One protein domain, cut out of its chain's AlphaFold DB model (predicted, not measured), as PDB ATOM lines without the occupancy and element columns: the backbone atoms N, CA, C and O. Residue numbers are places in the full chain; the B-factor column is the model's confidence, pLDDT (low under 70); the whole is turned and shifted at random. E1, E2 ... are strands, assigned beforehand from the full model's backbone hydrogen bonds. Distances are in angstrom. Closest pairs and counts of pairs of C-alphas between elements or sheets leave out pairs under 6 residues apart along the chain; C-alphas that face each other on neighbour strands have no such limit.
ATOM      1  N   SER A  36     144.780 123.089  95.720       92.44
ATOM      2  CA  SER A  36     144.269 122.219  94.662       92.44
ATOM      3  C   SER A  36     145.367 121.250  94.232       92.44
ATOM      4  O   SER A  36     146.436 121.680  93.800       92.44
ATOM      5  N   ILE A  37     145.080 119.959  94.332       91.50
ATOM      6  CA  ILE A  37     145.952 118.860  93.920       91.50
ATOM      7  C   ILE A  37     145.269 118.028  92.834       91.50
ATOM      8  O   ILE A  37     144.056 118.126  92.639       91.50
ATOM      9  N   THR A  38     146.047 117.214  92.128       90.31
ATOM     10  CA  THR A  38     145.525 116.221  91.184       90.31
ATOM     11  C   THR A  38     145.587 114.847  91.840       90.31
ATOM     12  O   THR A  38     146.669 114.422  92.233       90.31
ATOM     13  N   ILE A  39     144.442 114.178  91.935       88.69
ATOM     14  CA  ILE A  39     144.323 112.752  92.263       88.69
ATOM     15  C   ILE A  39     144.112 111.961  90.967       88.69
ATOM     16  O   ILE A  39     143.820 112.548  89.921       88.69
ATOM     17  N   ASN A  40     144.237 110.644  91.020       85.50
ATOM     18  CA  ASN A  40     143.927 109.728  89.905       85.50
ATOM     19  C   ASN A  40     144.863 109.908  88.711       85.50
ATOM     20  O   ASN A  40     144.472 109.805  87.556       85.50
ATOM     21  N   SER A  41     146.138 110.206  88.985       80.62
ATOM     22  CA  SER A  41     147.138 110.497  87.948       80.62
ATOM     23  C   SER A  41     147.968 109.295  87.486       80.62
ATOM     24  O   SER A  41     148.788 109.455  86.580       80.62
ATOM     25  N   ASN A  42     147.811 108.115  88.092       76.50
ATOM     26  CA  ASN A  42     148.620 106.937  87.758       76.50
ATOM     27  C   ASN A  42     148.056 106.155  86.551       76.50
ATOM     28  O   ASN A  42     146.846 106.140  86.323       76.50
ATOM     29  N   PRO A  43     148.905 105.459  85.767       69.94
ATOM     30  CA  PRO A  43     148.436 104.591  84.689       69.94
ATOM     31  C   PRO A  43     147.491 103.500  85.213       69.94
ATOM     32  O   PRO A  43     147.818 102.837  86.193       69.94
ATOM     33  N   LYS A  44     146.373 103.262  84.510       73.25
ATOM     34  CA  LYS A  44     145.296 102.304  84.863       73.25
ATOM     35  C   LYS A  44     144.378 102.720  86.025       73.25
ATOM     36  O   LYS A  44     143.480 101.950  86.359       73.25
ATOM     37  N   ALA A  45     144.573 103.902  86.606       73.12
ATOM     38  CA  ALA A  45     143.582 104.515  87.480       73.12
ATOM     39  C   ALA A  45     142.409 105.095  86.670       73.12
ATOM     40  O   ALA A  45     142.440 105.147  85.434       73.12
ATOM     41  N   GLU A  46     141.379 105.552  87.378       77.81
ATOM     42  CA  GLU A  46     140.369 106.436  86.807       77.81
ATOM     43  C   GLU A  46     140.977 107.772  86.322       77.81
ATOM     44  O   GLU A  46     142.162 108.048  86.497       77.81
ATOM     45  N   GLY A  47     140.184 108.597  85.633       81.25
ATOM     46  CA  GLY A  47     140.681 109.842  85.041       81.25
ATOM     47  C   GLY A  47     141.215 110.837  86.091       81.25
ATOM     48  O   GLY A  47     140.565 111.018  87.128       81.25
ATOM     49  N   PRO A  48     142.328 111.555  85.815       87.25
ATOM     50  CA  PRO A  48     142.881 112.526  86.751       87.25
ATOM     51  C   PRO A  48     141.854 113.592  87.132       87.25
ATOM     52  O   PRO A  48     141.247 114.223  86.262       87.25
ATOM     53  N   THR A  49     141.687 113.826  88.431       88.94
ATOM     54  CA  THR A  49     140.675 114.740  88.975       88.94
ATOM     55  C   THR A  49     141.316 115.765  89.905       88.94
ATOM     56  O   THR A  49     142.259 115.470  90.635       88.94
ATOM     57  N   ARG A  50     140.819 117.007  89.882       92.56
ATOM     58  CA  ARG A  50     141.277 118.075  90.784       92.56
ATOM     59  C   ARG A  50     140.508 118.004  92.099       92.56
ATOM     60  O   ARG A  50     139.285 118.095  92.090       92.56
ATOM     61  N   ALA A  51     141.224 117.911  93.214       91.50
ATOM     62  CA  ALA A  51     140.652 117.866  94.556       91.50
ATOM     63  C   ALA A  51     141.326 118.884  95.488       91.50
ATOM     64  O   ALA A  51     142.431 119.364  95.226       91.50
ATOM     65  N   SER A  52     140.646 119.226  96.579       91.62
ATOM     66  CA  SER A  52     141.211 120.031  97.664       91.62
ATOM     67  C   SER A  52     142.008 119.131  98.603       91.62
ATOM     68  O   SER A  52     141.457 118.154  99.101       91.62
ATOM     69  N   GLY A  53     143.276 119.444  98.866       90.31
ATOM     70  CA  GLY A  53     144.116 118.612  99.722       90.31
ATOM     71  C   GLY A  53     145.592 119.001  99.763       90.31
ATOM     72  O   GLY A  53     145.968 120.159  99.547       90.31
ATOM     73  N   HIS A  54     146.418 117.995 100.045       86.44
ATOM     74  CA  HIS A  54     147.868 118.067 100.148       86.44
ATOM     75  C   HIS A  54     148.521 116.953  99.337       86.44
ATOM     76  O   HIS A  54     148.162 115.785  99.468       86.44
ATOM     77  N   ALA A  55     149.511 117.322  98.532       84.31
ATOM     78  CA  ALA A  55     150.388 116.369  97.877       84.31
ATOM     79  C   ALA A  55     151.634 116.176  98.745       84.31
ATOM     80  O   ALA A  55     152.272 117.150  99.151       84.31
ATOM     81  N   HIS A  56     151.987 114.927  99.022       76.06
ATOM     82  CA  HIS A  56     153.221 114.551  99.697       76.06
ATOM     83  C   HIS A  56     154.047 113.650  98.780       76.06
ATOM     84  O   HIS A  56     153.524 112.979  97.895       76.06
ATOM     85  N   VAL A  57     155.352 113.568  99.039       74.69
ATOM     86  CA  VAL A  57     156.232 112.581  98.383       74.69
ATOM     87  C   VAL A  57     155.774 111.136  98.609       74.69
ATOM     88  O   VAL A  57     156.083 110.270  97.801       74.69
ATOM     89  N   THR A  58     155.038 110.879  99.693       76.25
ATOM     90  CA  THR A  58     154.499 109.560 100.046       76.25
ATOM     91  C   THR A  58     153.105 109.288  99.481       76.25
ATOM     92  O   THR A  58     152.606 108.185  99.672       76.25
ATOM     93  N   GLY A  59     152.458 110.265  98.837       80.88
ATOM     94  CA  GLY A  59     151.092 110.136  98.326       80.88
ATOM     95  C   GLY A  59     150.271 111.418  98.454       80.88
ATOM     96  O   GLY A  59     150.682 112.392  99.089       80.88
ATOM     97  N   ASN A  60     149.091 111.418  97.840       86.81
ATOM     98  CA  ASN A  60     148.146 112.528  97.907       86.81
ATOM     99  C   ASN A  60     147.114 112.287  99.016       86.81
ATOM    100  O   ASN A  60     146.610 111.180  99.181       86.81
ATOM    101  N   HIS A  61     146.753 113.337  99.751       89.44
ATOM    102  CA  HIS A  61     145.660 113.309 100.722       89.44
ATOM    103  C   HIS A  61     144.660 114.404 100.375       89.44
ATOM    104  O   HIS A  61     145.010 115.585 100.347       89.44
ATOM    105  N   TYR A  62     143.411 114.038 100.137       91.75
ATOM    106  CA  TYR A  62     142.373 114.965  99.708       91.75
ATOM    107  C   TYR A  62     141.204 114.997 100.686       91.75
ATOM    108  O   TYR A  62     140.997 114.084 101.481       91.75
ATOM    109  N   ILE A  63     140.437 116.077 100.653       92.19
ATOM    110  CA  ILE A  63     139.312 116.301 101.554       92.19
ATOM    111  C   ILE A  63     138.084 115.604 100.979       92.19
ATOM    112  O   ILE A  63     137.585 115.979  99.918       92.19
ATOM    113  N   LYS A  64     137.578 114.605 101.700       90.81
ATOM    114  CA  LYS A  64     136.354 113.882 101.348       90.81
ATOM    115  C   LYS A  64     135.100 114.632 101.774       90.81
ATOM    116  O   LYS A  64     134.091 114.585 101.074       90.81
ATOM    117  N   SER A  65     135.150 115.308 102.921       90.50
ATOM    118  CA  SER A  65     134.031 116.094 103.440       90.50
ATOM    119  C   SER A  65     134.490 117.202 104.386       90.50
ATOM    120  O   SER A  65     135.513 117.091 105.062       90.50
ATOM    121  N   MET A  66     133.694 118.270 104.441       88.81
ATOM    122  CA  MET A  66     133.789 119.338 105.435       88.81
ATOM    123  C   MET A  66     132.411 119.489 106.079       88.81
ATOM    124  O   MET A  66     131.432 119.784 105.394       88.81
ATOM    125  N   THR A  67     132.286 119.247 107.378       88.25
ATOM    126  CA  THR A  67     131.001 119.348 108.085       88.25
ATOM    127  C   THR A  67     131.226 119.911 109.472       88.25
ATOM    128  O   THR A  67     132.042 119.382 110.214       88.25
ATOM    129  N   ASN A  68     130.497 120.972 109.836       87.44
ATOM    130  CA  ASN A  68     130.622 121.630 111.142       87.44
ATOM    131  C   ASN A  68     132.084 121.918 111.514       87.44
ATOM    132  O   ASN A  68     132.526 121.532 112.593       87.44
ATOM    133  N   ASN A  69     132.845 122.531 110.600       82.31
ATOM    134  CA  ASN A  69     134.269 122.826 110.795       82.31
ATOM    135  C   ASN A  69     135.177 121.591 110.943       82.31
ATOM    136  O   ASN A  69     136.373 121.725 111.167       82.31
ATOM    137  N   VAL A  70     134.656 120.379 110.751       84.38
ATOM    138  CA  VAL A  70     135.427 119.136 110.762       84.38
ATOM    139  C   VAL A  70     135.720 118.705 109.333       84.38
ATOM    140  O   VAL A  70     134.812 118.493 108.529       84.38
ATOM    141  N   TRP A  71     137.001 118.600 109.010       87.81
ATOM    142  CA  TRP A  71     137.511 118.248 107.695       87.81
ATOM    143  C   TRP A  71     137.987 116.802 107.726       87.81
ATOM    144  O   TRP A  71     138.858 116.454 108.521       87.81
ATOM    145  N   THR A  72     137.421 115.963 106.862       89.50
ATOM    146  CA  THR A  72     137.797 114.551 106.730       89.50
ATOM    147  C   THR A  72     138.693 114.384 105.520       89.50
ATOM    148  O   THR A  72     138.282 114.689 104.399       89.50
ATOM    149  N   PHE A  73     139.898 113.880 105.743       88.62
ATOM    150  CA  PHE A  73     140.886 113.622 104.712       88.62
ATOM    151  C   PHE A  73     140.976 112.132 104.398       88.62
ATOM    152  O   PHE A  73     140.913 111.265 105.276       88.62
ATOM    153  N   THR A  74     141.184 111.860 103.124       90.25
ATOM    154  CA  THR A  74     141.280 110.544 102.525       90.25
ATOM    155  C   THR A  74     142.607 110.453 101.780       90.25
ATOM    156  O   THR A  74     143.000 111.395 101.093       90.25
ATOM    157  N   ALA A  75     143.316 109.344 101.969       89.38
ATOM    158  CA  ALA A  75     144.501 109.012 101.207       89.38
ATOM    159  C   ALA A  75     144.080 108.460  99.853       89.38
ATOM    160  O   ALA A  75     143.271 107.535  99.781       89.38
ATOM    161  N   ASP A  76     144.639 109.075  98.825       87.50
ATOM    162  CA  ASP A  76     144.548 108.624  97.454       87.50
ATOM    163  C   ASP A  76     145.479 107.410  97.278       87.50
ATOM    164  O   ASP A  76     146.707 107.552  97.332       87.50
ATOM    165  N   ASN A  77     144.890 106.229  97.082       82.81
ATOM    166  CA  ASN A  77     145.610 104.955  96.977       82.81
ATOM    167  C   ASN A  77     145.843 104.509  95.531       82.81
ATOM    168  O   ASN A  77     145.976 103.316  95.240       82.81
ATOM    169  N   ASN A  78     145.948 105.470  94.619       77.31
ATOM    170  CA  ASN A  78     146.186 105.194  93.218       77.31
ATOM    171  C   ASN A  78     147.348 104.242  92.937       77.31
ATOM    172  O   ASN A  78     148.516 104.565  93.161       77.31
ATOM    173  N   GLY A  79     147.035 103.149  92.241       59.03
ATOM    174  CA  GLY A  79     148.026 102.357  91.514       59.03
ATOM    175  C   GLY A  79     148.474 101.064  92.189       59.03
ATOM    176  O   GLY A  79     149.666 100.751  92.172       59.03
ATOM    177  N   GLY A  80     147.526 100.265  92.683       53.53
ATOM    178  CA  GLY A  80     147.703  98.813  92.753       53.53
ATOM    179  C   GLY A  80     147.903  98.196  91.358       53.53
ATOM    180  O   GLY A  80     147.539  98.775  90.329       53.53
ATOM    181  N   SER A  81     148.511  97.009  91.295       48.25
ATOM    182  CA  SER A  81     148.842  96.332  90.029       48.25
ATOM    183  C   SER A  81     147.614  95.776  89.270       48.25
ATOM    184  O   SER A  81     147.773  95.162  88.210       48.25
ATOM    185  N   ASP A  82     146.413  95.999  89.799       57.62
ATOM    186  CA  ASP A  82     145.116  95.406  89.469       57.62
ATOM    187  C   ASP A  82     143.999  96.430  89.175       57.62
ATOM    188  O   ASP A  82     142.899  96.035  88.794       57.62
ATOM    189  N   GLY A  83     144.291  97.731  89.241       55.19
ATOM    190  CA  GLY A  83     143.287  98.790  89.125       55.19
ATOM    191  C   GLY A  83     143.020  99.442  90.477       55.19
ATOM    192  O   GLY A  83     143.367  98.902  91.520       55.19
ATOM    193  N   ASP A  84     142.491 100.656  90.416       63.81
ATOM    194  CA  ASP A  84     142.284 101.587  91.525       63.81
ATOM    195  C   ASP A  84     141.960 100.915  92.881       63.81
ATOM    196  O   ASP A  84     140.906 100.296  93.065       63.81
ATOM    197  N   THR A  85     142.908 100.967  93.824       73.94
ATOM    198  CA  THR A  85     142.695 100.434  95.173       73.94
ATOM    199  C   THR A  85     141.881 101.450  95.947       73.94
ATOM    200  O   THR A  85     142.149 102.641  95.864       73.94
ATOM    201  N   TRP A  86     140.907 100.987  96.730       75.25
ATOM    202  CA  TRP A  86     140.036 101.900  97.457       75.25
ATOM    203  C   TRP A  86     140.830 102.873  98.320       75.25
ATOM    204  O   TRP A  86     141.660 102.486  99.151       75.25
ATOM    205  N   ASP A  87     140.495 104.140  98.148       84.94
ATOM    206  CA  ASP A  87     140.968 105.215  98.987       84.94
ATOM    207  C   ASP A  87     140.649 104.964 100.462       84.94
ATOM    208  O   ASP A  87     139.541 104.567 100.844       84.94
ATOM    209  N   THR A  88     141.624 105.232 101.324       85.19
ATOM    210  CA  THR A  88     141.516 104.958 102.763       85.19
ATOM    211  C   THR A  88     141.417 106.237 103.572       85.19
ATOM    212  O   THR A  88     141.961 107.271 103.199       85.19
ATOM    213  N   SER A  89     140.746 106.187 104.723       85.81
ATOM    214  CA  SER A  89     140.734 107.332 105.639       85.81
ATOM    215  C   SER A  89     142.160 107.662 106.085       85.81
ATOM    216  O   SER A  89     142.882 106.783 106.554       85.81
ATOM    217  N   TYR A  90     142.553 108.925 105.920       85.00
ATOM    218  CA  TYR A  90     143.865 109.415 106.327       85.00
ATOM    219  C   TYR A  90     143.809 110.090 107.697       85.00
ATOM    220  O   TYR A  90     144.637 109.828 108.565       85.00
ATOM    221  N   GLY A  91     142.818 110.958 107.909       85.06
ATOM    222  CA  GLY A  91     142.681 111.671 109.170       85.06
ATOM    223  C   GLY A  91     141.551 112.687 109.172       85.06
ATOM    224  O   GLY A  91     140.863 112.892 108.173       85.06
ATOM    225  N   VAL A  92     141.359 113.327 110.320       84.12
ATOM    226  CA  VAL A  92     140.316 114.330 110.543       84.12
ATOM    227  C   VAL A  92     140.922 115.523 111.279       84.12
ATOM    228  O   VAL A  92     141.709 115.335 112.205       84.12
ATOM    229  N   ALA A  93     140.545 116.739 110.887       82.56
ATOM    230  CA  ALA A  93     140.958 117.977 111.544       82.56
ATOM    231  C   ALA A  93     139.745 118.853 111.876       82.56
ATOM    232  O   ALA A  93     138.840 118.999 111.058       82.56
ATOM    233  N   ALA A  94     139.728 119.445 113.070       84.50
ATOM    234  CA  ALA A  94     138.768 120.485 113.429       84.50
ATOM    235  C   ALA A  94     139.387 121.858 113.124       84.50
ATOM    236  O   ALA A  94     140.387 122.241 113.730       84.50
ATOM    237  N   CYS A  95     138.796 122.572 112.175       79.75
ATOM    238  CA  CYS A  95     139.311 123.788 111.563       79.75
ATOM    239  C   CYS A  95     138.360 124.956 111.815       79.75
ATOM    240  O   CYS A  95     137.217 124.908 111.378       79.75
TER     241      CYS A  95
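What this domain is: This is residues 36 to 95 of the 96 residues of an uncharacterized protein of Cellulomonas hominis (UniProt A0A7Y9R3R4). A single ribbon-like sheet of five strands, strongly twisted, is wound in chain order as one meander, each strand the antiparallel neighbour of the one before. E2 bends sharply at residue 52, E1 and E5 are the edge strands of the sheet, and the links E1 to E2 and E4 to E5 reach toward one end of the long axis, with the E3 to E4 turn at the other. The printed part has 60 residues with five named strands, E1 to E5, in sheet order E1 - E2 - E3 - E4 - E5, and no named helix: all strand. It is compact, with a radius of gyration of the C-alphas of 11.8 A, yet elongated, spanning 36 by 20 by 19 A.

Where its parts are: E1, residues 36 to 39, begins at C-alpha 36 (144.269, 122.219, 94.662) and is 9.8 A long. E2, residues 49 to 56, is 16.5 A long and bends by 95 degrees at residue 52. E3, residues 59 to 67, is 24.2 A long, E4, residues 70 to 76, 19.3 A, and E5, residues 88 to 94, 19.0 A, ending at C-alpha 94 (138.768, 120.485, 113.429).

How they stand to each other: E1 pairs with E2 residues 49 to 52, with N 37 and O 51 at 2.9 A. E2 pairs with E3 over residues 53 to 56, with N 54 and O 61 at 2.8 A. E3 and E4 are antiparallel at 151 degrees, with N 64 and O 72 at 2.8 A. E4 and E5 are antiparallel at 155 degrees, with N 73 and O 91 at 2.8 A. E1 and E5, the edge strands, are apart.

The domain as a whole: The C-alphas of Asn 68 and Ser 81, the two farthest apart, are 37.7 A apart. The printed part has no cut. The link E4 to E5 is long, with 11 residues. Confidence is under 70 at residue 43 and residues 79 to 84.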